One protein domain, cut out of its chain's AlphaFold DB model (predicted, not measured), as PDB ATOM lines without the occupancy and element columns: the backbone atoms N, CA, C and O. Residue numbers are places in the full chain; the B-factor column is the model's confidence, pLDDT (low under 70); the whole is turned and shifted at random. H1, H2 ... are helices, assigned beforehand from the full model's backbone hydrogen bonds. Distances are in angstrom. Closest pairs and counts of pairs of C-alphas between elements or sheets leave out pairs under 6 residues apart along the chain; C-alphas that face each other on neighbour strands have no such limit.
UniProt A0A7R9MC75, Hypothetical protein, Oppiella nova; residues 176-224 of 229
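This is residues 176 to 224 of the 229 residues of the protein "Hypothetical protein" of Oppiella nova (UniProt A0A7R9MC75). The printed part is a loose, open arch: its longest helix, H3, makes one arm, and a loosely wound stretch with the two short helices H1 and H2 makes the other. Residues 197 to 204 stick out where they join the arms, and after H3 the tail, residues 219 to 224, folds back toward the side of H1. There are 49 residues printed, with three named helices in the order H1, H2, H3 and no named strand; the class is all helix, though only 20 residues are in named elements. The whole is only just loose, close to compact, with a radius of gyration of the C-alphas of 11.8 A and spans of 30 by 26 by 17 A.

H3, residues 205 to 216, touches no helix. It is only just apart from H2, residues 193 to 196, with the closest C-alphas 8.1 A apart. It is apart from H1, residues 184 to 187. H1 and H2 only just touch, and only at the corner by their link, with 3 pairs of C-alphas within 8 A; the closest are those of Asp 186 and Val 195, 6.8 A apart. In H3, 7 of 8 O i to N i+4 pairs are within hydrogen-bond range; H1 and H2 are too short for such a pair.

H3 runs 17.4 A from C-alpha 205 at (-23.419, -32.555, -35.399) to C-alpha 216 at (-23.546, -23.877, -50.465). H2 measures 4.9 A from first to last C-alpha, and H1 5.3 A, beginning at C-alpha 184 at (-3.856, -24.547, -33.536).

The C-alphas of Glu 180 and Arg 215, the two farthest apart, are 30.3 A apart. Residues 197 to 204 and 211 to 218 stand free, of which 211 to 216 belong to H3. The link from H1 to H2 is tight, that from H2 to H3 short, and the printed part has no cut. The mean pLDDT of the printed part is 86.0; residue 203 and residues 220 to 224 are under 70.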
ATOM      1  N   GLU A 176     -10.189 -17.050 -32.034       96.44
ATOM      2  CA  GLU A 176      -9.625 -16.413 -30.848       96.44
ATOM      3  C   GLU A 176     -10.178 -17.036 -29.562       96.44
ATOM      4  O   GLU A 176      -9.410 -17.324 -28.652       96.44
ATOM      5  N   THR A 177     -11.485 -17.321 -29.511       96.88
ATOM      6  CA  THR A 177     -12.113 -18.022 -28.378       96.88
ATOM      7  C   THR A 177     -11.606 -19.456 -28.244       96.88
ATOM      8  O   THR A 177     -11.371 -19.928 -27.136       96.88
ATOM      9  N   LEU A 178     -11.436 -20.169 -29.360       95.69
ATOM     10  CA  LEU A 178     -10.953 -21.553 -29.335       95.69
ATOM     11  C   LEU A 178      -9.498 -21.632 -28.854       95.69
ATOM     12  O   LEU A 178      -9.160 -22.503 -28.057       95.69
ATOM     13  N   LEU A 179      -8.652 -20.690 -29.273       96.31
ATOM     14  CA  LEU A 179      -7.238 -20.646 -28.892       96.31
ATOM     15  C   LEU A 179      -6.995 -20.283 -27.415       96.31
ATOM     16  O   LEU A 179      -5.864 -20.386 -26.944       96.31
ATOM     17  N   GLU A 180      -8.029 -19.905 -26.653       96.62
ATOM     18  CA  GLU A 180      -7.929 -19.805 -25.189       96.62
ATOM     19  C   GLU A 180      -7.861 -21.184 -24.506       96.62
ATOM     20  O   GLU A 180      -7.344 -21.289 -23.392       96.62
ATOM     21  N   GLY A 181      -8.371 -22.238 -25.158       95.06
ATOM     22  CA  GLY A 181      -8.455 -23.596 -24.603       95.06
ATOM     23  C   GLY A 181      -7.773 -24.691 -25.428       95.06
ATOM     24  O   GLY A 181      -7.624 -25.807 -24.929       95.06
ATOM     25  N   PHE A 182      -7.355 -24.391 -26.658       96.44
ATOM     26  CA  PHE A 182      -6.815 -25.359 -27.614       96.44
ATOM     27  C   PHE A 182      -5.580 -24.823 -28.338       96.44
ATOM     28  O   PHE A 182      -5.403 -23.614 -28.481       96.44
ATOM     29  N   GLU A 183      -4.745 -25.726 -28.850       94.75
ATOM     30  CA  GLU A 183      -3.658 -25.357 -29.760       94.75
ATOM     31  C   GLU A 183      -4.163 -25.304 -31.212       94.75
ATOM     32  O   GLU A 183      -5.137 -25.962 -31.570       94.75
ATOM     33  N   GLU A 184      -3.483 -24.574 -32.106       93.12
ATOM     34  CA  GLU A 184      -3.856 -24.547 -33.536       93.12
ATOM     35  C   GLU A 184      -3.918 -25.958 -34.154       93.12
ATOM     36  O   GLU A 184      -4.746 -26.231 -35.028       93.12
ATOM     37  N   SER A 185      -3.076 -26.879 -33.672       92.31
ATOM     38  CA  SER A 185      -3.077 -28.280 -34.100       92.31
ATOM     39  C   SER A 185      -4.345 -29.041 -33.718       92.31
ATOM     40  O   SER A 185      -4.691 -29.996 -34.409       92.31
ATOM     41  N   ASP A 186      -5.058 -28.625 -32.668       93.62
ATOM     42  CA  ASP A 186      -6.335 -29.232 -32.277       93.62
ATOM     43  C   ASP A 186      -7.480 -28.854 -33.227       93.62
ATOM     44  O   ASP A 186      -8.449 -29.602 -33.382       93.62
ATOM     45  N   LEU A 187      -7.358 -27.692 -33.875       90.94
ATOM     46  CA  LEU A 187      -8.392 -27.064 -34.701       90.94
ATOM     47  C   LEU A 187      -8.276 -27.416 -36.193       90.94
ATOM     48  O   LEU A 187      -9.011 -26.883 -37.025       90.94
ATOM     49  N   THR A 188      -7.354 -28.311 -36.554       85.62
ATOM     50  CA  THR A 188      -7.207 -28.798 -37.930       85.62
ATOM     51  C   THR A 188      -8.152 -29.970 -38.160       85.62
ATOM     52  O   THR A 188      -8.137 -30.930 -37.399       85.62
ATOM     53  N   PHE A 189      -8.972 -29.922 -39.213       80.69
ATOM     54  CA  PHE A 189      -9.896 -31.015 -39.513       80.69
ATOM     55  C   PHE A 189      -9.139 -32.278 -39.990       80.69
ATOM     56  O   PHE A 189      -8.272 -32.159 -40.860       80.69
ATOM     57  N   PRO A 190      -9.478 -33.491 -39.507       85.25
ATOM     58  CA  PRO A 190     -10.511 -33.795 -38.515       85.25
ATOM     59  C   PRO A 190     -10.129 -33.316 -37.109       85.25
ATOM     60  O   PRO A 190      -9.025 -33.579 -36.642       85.25
ATOM     61  N   LEU A 191     -11.081 -32.653 -36.443       88.88
ATOM     62  CA  LEU A 191     -10.884 -32.072 -35.114       88.88
ATOM     63  C   LEU A 191     -10.482 -33.139 -34.091       88.88
ATOM     64  O   LEU A 191     -10.950 -34.283 -34.153       88.88
ATOM     65  N   THR A 192      -9.634 -32.765 -33.133       92.12
ATOM     66  CA  THR A 192      -9.163 -33.705 -32.108       92.12
ATOM     67  C   THR A 192     -10.297 -34.113 -31.156       92.12
ATOM     68  O   THR A 192     -11.269 -33.370 -30.989       92.12
ATOM     69  N   PRO A 193     -10.188 -35.267 -30.462       92.06
ATOM     70  CA  PRO A 193     -11.194 -35.690 -29.485       92.06
ATOM     71  C   PRO A 193     -11.463 -34.661 -28.378       92.06
ATOM     72  O   PRO A 193     -12.561 -34.624 -27.832       92.06
ATOM     73  N   ALA A 194     -10.476 -33.818 -28.052       91.38
ATOM     74  CA  ALA A 194     -10.632 -32.740 -27.081       91.38
ATOM     75  C   ALA A 194     -11.611 -31.662 -27.574       91.38
ATOM     76  O   ALA A 194     -12.488 -31.235 -26.823       91.38
ATOM     77  N   VAL A 195     -11.515 -31.269 -28.847       92.56
ATOM     78  CA  VAL A 195     -12.444 -30.311 -29.462       92.56
ATOM     79  C   VAL A 195     -13.818 -30.950 -29.650       92.56
ATOM     80  O   VAL A 195     -14.826 -30.355 -29.281       92.56
ATOM     81  N   GLN A 196     -13.869 -32.198 -30.126       91.06
ATOM     82  CA  GLN A 196     -15.122 -32.945 -30.291       91.06
ATOM     83  C   GLN A 196     -15.873 -33.139 -28.968       91.06
ATOM     84  O   GLN A 196     -17.098 -33.173 -28.955       91.06
ATOM     85  N   HIS A 197     -15.166 -33.232 -27.837       91.75
ATOM     86  CA  HIS A 197     -15.800 -33.311 -26.521       91.75
ATOM     87  C   HIS A 197     -16.676 -32.089 -26.204       91.75
ATOM     88  O   HIS A 197     -17.644 -32.225 -25.465       91.75
ATOM     89  N   HIS A 198     -16.377 -30.923 -26.786       93.06
ATOM     90  CA  HIS A 198     -17.140 -29.690 -26.579       93.06
ATOM     91  C   HIS A 198     -18.404 -29.603 -27.455       93.06
ATOM     92  O   HIS A 198     -19.192 -28.668 -27.312       93.06
ATOM     93  N   GLN A 199     -18.636 -30.578 -28.340       93.06
ATOM     94  CA  GLN A 199     -19.889 -30.726 -29.074       93.06
ATOM     95  C   GLN A 199     -20.914 -31.480 -28.213       93.06
ATOM     96  O   GLN A 199     -20.817 -32.690 -28.013       93.06
ATOM     97  N   HIS A 200     -21.924 -30.767 -27.712       93.88
ATOM     98  CA  HIS A 200     -22.920 -31.324 -26.787       93.88
ATOM     99  C   HIS A 200     -24.283 -31.638 -27.418       93.88
ATOM    100  O   HIS A 200     -25.116 -32.259 -26.761       93.88
ATOM    101  N   LYS A 201     -24.530 -31.247 -28.675       87.38
ATOM    102  CA  LYS A 201     -25.794 -31.561 -29.360       87.38
ATOM    103  C   LYS A 201     -25.826 -33.024 -29.835       87.38
ATOM    104  O   LYS A 201     -26.871 -33.666 -29.785       87.38
ATOM    105  N   GLY A 202     -24.673 -33.591 -30.202       79.44
ATOM    106  CA  GLY A 202     -24.529 -35.001 -30.574       79.44
ATOM    107  C   GLY A 202     -23.268 -35.278 -31.396       79.44
ATOM    108  O   GLY A 202     -22.696 -34.381 -32.005       79.44
ATOM    109  N   SER A 203     -22.835 -36.540 -31.459       68.44
ATOM    110  CA  SER A 203     -21.576 -36.925 -32.125       68.44
ATOM    111  C   SER A 203     -21.572 -36.773 -33.653       68.44
ATOM    112  O   SER A 203     -20.510 -36.862 -34.266       68.44
ATOM    113  N   TYR A 204     -22.732 -36.561 -34.281       77.69
ATOM    114  CA  TYR A 204     -22.867 -36.355 -35.730       77.69
ATOM    115  C   TYR A 204     -22.981 -34.868 -36.120       77.69
ATOM    116  O   TYR A 204     -22.979 -34.531 -37.300       77.69
ATOM    117  N   GLU A 205     -23.061 -33.959 -35.151       84.25
ATOM    118  CA  GLU A 205     -23.419 -32.555 -35.399       84.25
ATOM    119  C   GLU A 205     -22.315 -31.765 -36.111       84.25
ATOM    120  O   GLU A 205     -22.601 -30.976 -37.007       84.25
ATOM    121  N   ASP A 206     -21.043 -32.065 -35.841       86.75
ATOM    122  CA  ASP A 206     -19.927 -31.465 -36.587       86.75
ATOM    123  C   ASP A 206     -19.992 -31.835 -38.082       86.75
ATOM    124  O   ASP A 206     -19.660 -31.029 -38.956       86.75
ATOM    125  N   ALA A 207     -20.477 -33.045 -38.394       86.19
ATOM    126  CA  ALA A 207     -20.699 -33.475 -39.771       86.19
ATOM    127  C   ALA A 207     -21.891 -32.751 -40.415       86.19
ATOM    128  O   ALA A 207     -21.830 -32.464 -41.610       86.19
ATOM    129  N   LEU A 208     -22.933 -32.407 -39.649       87.75
ATOM    130  CA  LEU A 208     -24.060 -31.597 -40.128       87.75
ATOM    131  C   LEU A 208     -23.627 -30.159 -40.432       87.75
ATOM    132  O   LEU A 208     -23.949 -29.645 -41.503       87.75
ATOM    133  N   ILE A 209     -22.824 -29.535 -39.562       90.12
ATOM    134  CA  ILE A 209     -22.233 -28.212 -39.827       90.12
ATOM    135  C   ILE A 209     -21.440 -28.254 -41.140       90.12
ATOM    136  O   ILE A 209     -21.662 -27.434 -42.034       90.12
ATOM    137  N   LEU A 210     -20.556 -29.246 -41.296       88.81
ATOM    138  CA  LEU A 210     -19.766 -29.412 -42.515       88.81
ATOM    139  C   LEU A 210     -20.648 -29.676 -43.743       88.81
ATOM    140  O   LEU A 210     -20.386 -29.129 -44.811       88.81
ATOM    141  N   GLN A 211     -21.707 -30.478 -43.606       88.75
ATOM    142  CA  GLN A 211     -22.658 -30.756 -44.680       88.75
ATOM    143  C   GLN A 211     -23.360 -29.480 -45.155       88.75
ATOM    144  O   GLN A 211     -23.474 -29.273 -46.364       88.75
ATOM    145  N   HIS A 212     -23.807 -28.621 -44.233       90.38
ATOM    146  CA  HIS A 212     -24.414 -27.336 -44.576       90.38
ATOM    147  C   HIS A 212     -23.423 -26.412 -45.286       90.38
ATOM    148  O   HIS A 212     -23.768 -25.841 -46.317       90.38
ATOM    149  N   ILE A 213     -22.180 -26.320 -44.801       90.69
ATOM    150  CA  ILE A 213     -21.137 -25.522 -45.459       90.69
ATOM    151  C   ILE A 213     -20.876 -26.050 -46.875       90.69
ATOM    152  O   ILE A 213     -20.931 -25.284 -47.830       90.69
ATOM    153  N   CYS A 214     -20.653 -27.356 -47.035       90.56
ATOM    154  CA  CYS A 214     -20.349 -27.983 -48.326       90.56
ATOM    155  C   CYS A 214     -21.506 -27.935 -49.332       90.56
ATOM    156  O   CYS A 214     -21.276 -28.101 -50.530       90.56
ATOM    157  N   ARG A 215     -22.748 -27.760 -48.867       89.31
ATOM    158  CA  ARG A 215     -23.910 -27.624 -49.750       89.31
ATOM    159  C   ARG A 215     -23.849 -26.323 -50.553       89.31
ATOM    160  O   ARG A 215     -24.151 -26.349 -51.743       89.31
ATOM    161  N   ASP A 216     -23.431 -25.232 -49.911       88.44
ATOM    162  CA  ASP A 216     -23.546 -23.877 -50.465       88.44
ATOM    163  C   ASP A 216     -22.184 -23.197 -50.724       88.44
ATOM    164  O   ASP A 216     -22.107 -22.228 -51.482       88.44
ATOM    165  N   PHE A 217     -21.091 -23.713 -50.153       90.75
ATOM    166  CA  PHE A 217     -19.746 -23.141 -50.246       90.75
ATOM    167  C   PHE A 217     -18.702 -24.175 -50.684       90.75
ATOM    168  O   PHE A 217     -18.760 -25.354 -50.339       90.75
ATOM    169  N   GLN A 218     -17.692 -23.712 -51.427       86.75
ATOM    170  CA  GLN A 218     -16.514 -24.515 -51.750       86.75
ATOM    171  C   GLN A 218     -15.491 -24.415 -50.618       86.75
ATOM    172  O   GLN A 218     -15.059 -23.318 -50.262       86.75
ATOM    173  N   LEU A 219     -15.060 -25.558 -50.090       82.25
ATOM    174  CA  LEU A 219     -13.907 -25.611 -49.195       82.25
ATOM    175  C   LEU A 219     -12.627 -25.420 -50.018       82.25
ATOM    176  O   LEU A 219     -12.447 -26.061 -51.052       82.25
ATOM    177  N   SER A 220     -11.730 -24.535 -49.583       65.69
ATOM    178  CA  SER A 220     -10.448 -24.334 -50.270       65.69
ATOM    179  C   SER A 220      -9.552 -25.574 -50.144       65.69
ATOM    180  O   SER A 220      -9.420 -26.118 -49.052       65.69
ATOM    181  N   GLU A 221      -8.847 -25.986 -51.200       59.16
ATOM    182  CA  GLU A 221      -7.887 -27.111 -51.129       59.16
ATOM    183  C   GLU A 221      -6.789 -26.890 -50.064       59.16
ATOM    184  O   GLU A 221      -6.318 -27.833 -49.436       59.16
ATOM    185  N   THR A 222      -6.462 -25.630 -49.755       52.03
ATOM    186  CA  THR A 222      -5.509 -25.232 -48.699       52.03
ATOM    187  C   THR A 222      -5.997 -25.500 -47.270       52.03
ATOM    188  O   THR A 222      -5.235 -25.312 -46.328       52.03
ATOM    189  N   SER A 223      -7.259 -25.902 -47.094       49.41
ATOM    190  CA  SER A 223      -7.849 -26.259 -45.794       49.41
ATOM    191  C   SER A 223      -7.829 -27.764 -45.497       49.41
ATOM    192  O   SER A 223      -8.180 -28.164 -44.393       49.41
ATOM    193  N   ILE A 224      -7.383 -28.589 -46.454       45.91
ATOM    194  CA  ILE A 224      -7.272 -30.053 -46.314       45.91
ATOM    195  C   ILE A 224      -5.817 -30.474 -46.049       45.91
ATOM    196  O   ILE A 224      -5.565 -31.453 -45.351       45.91
TER     197      ILE A 224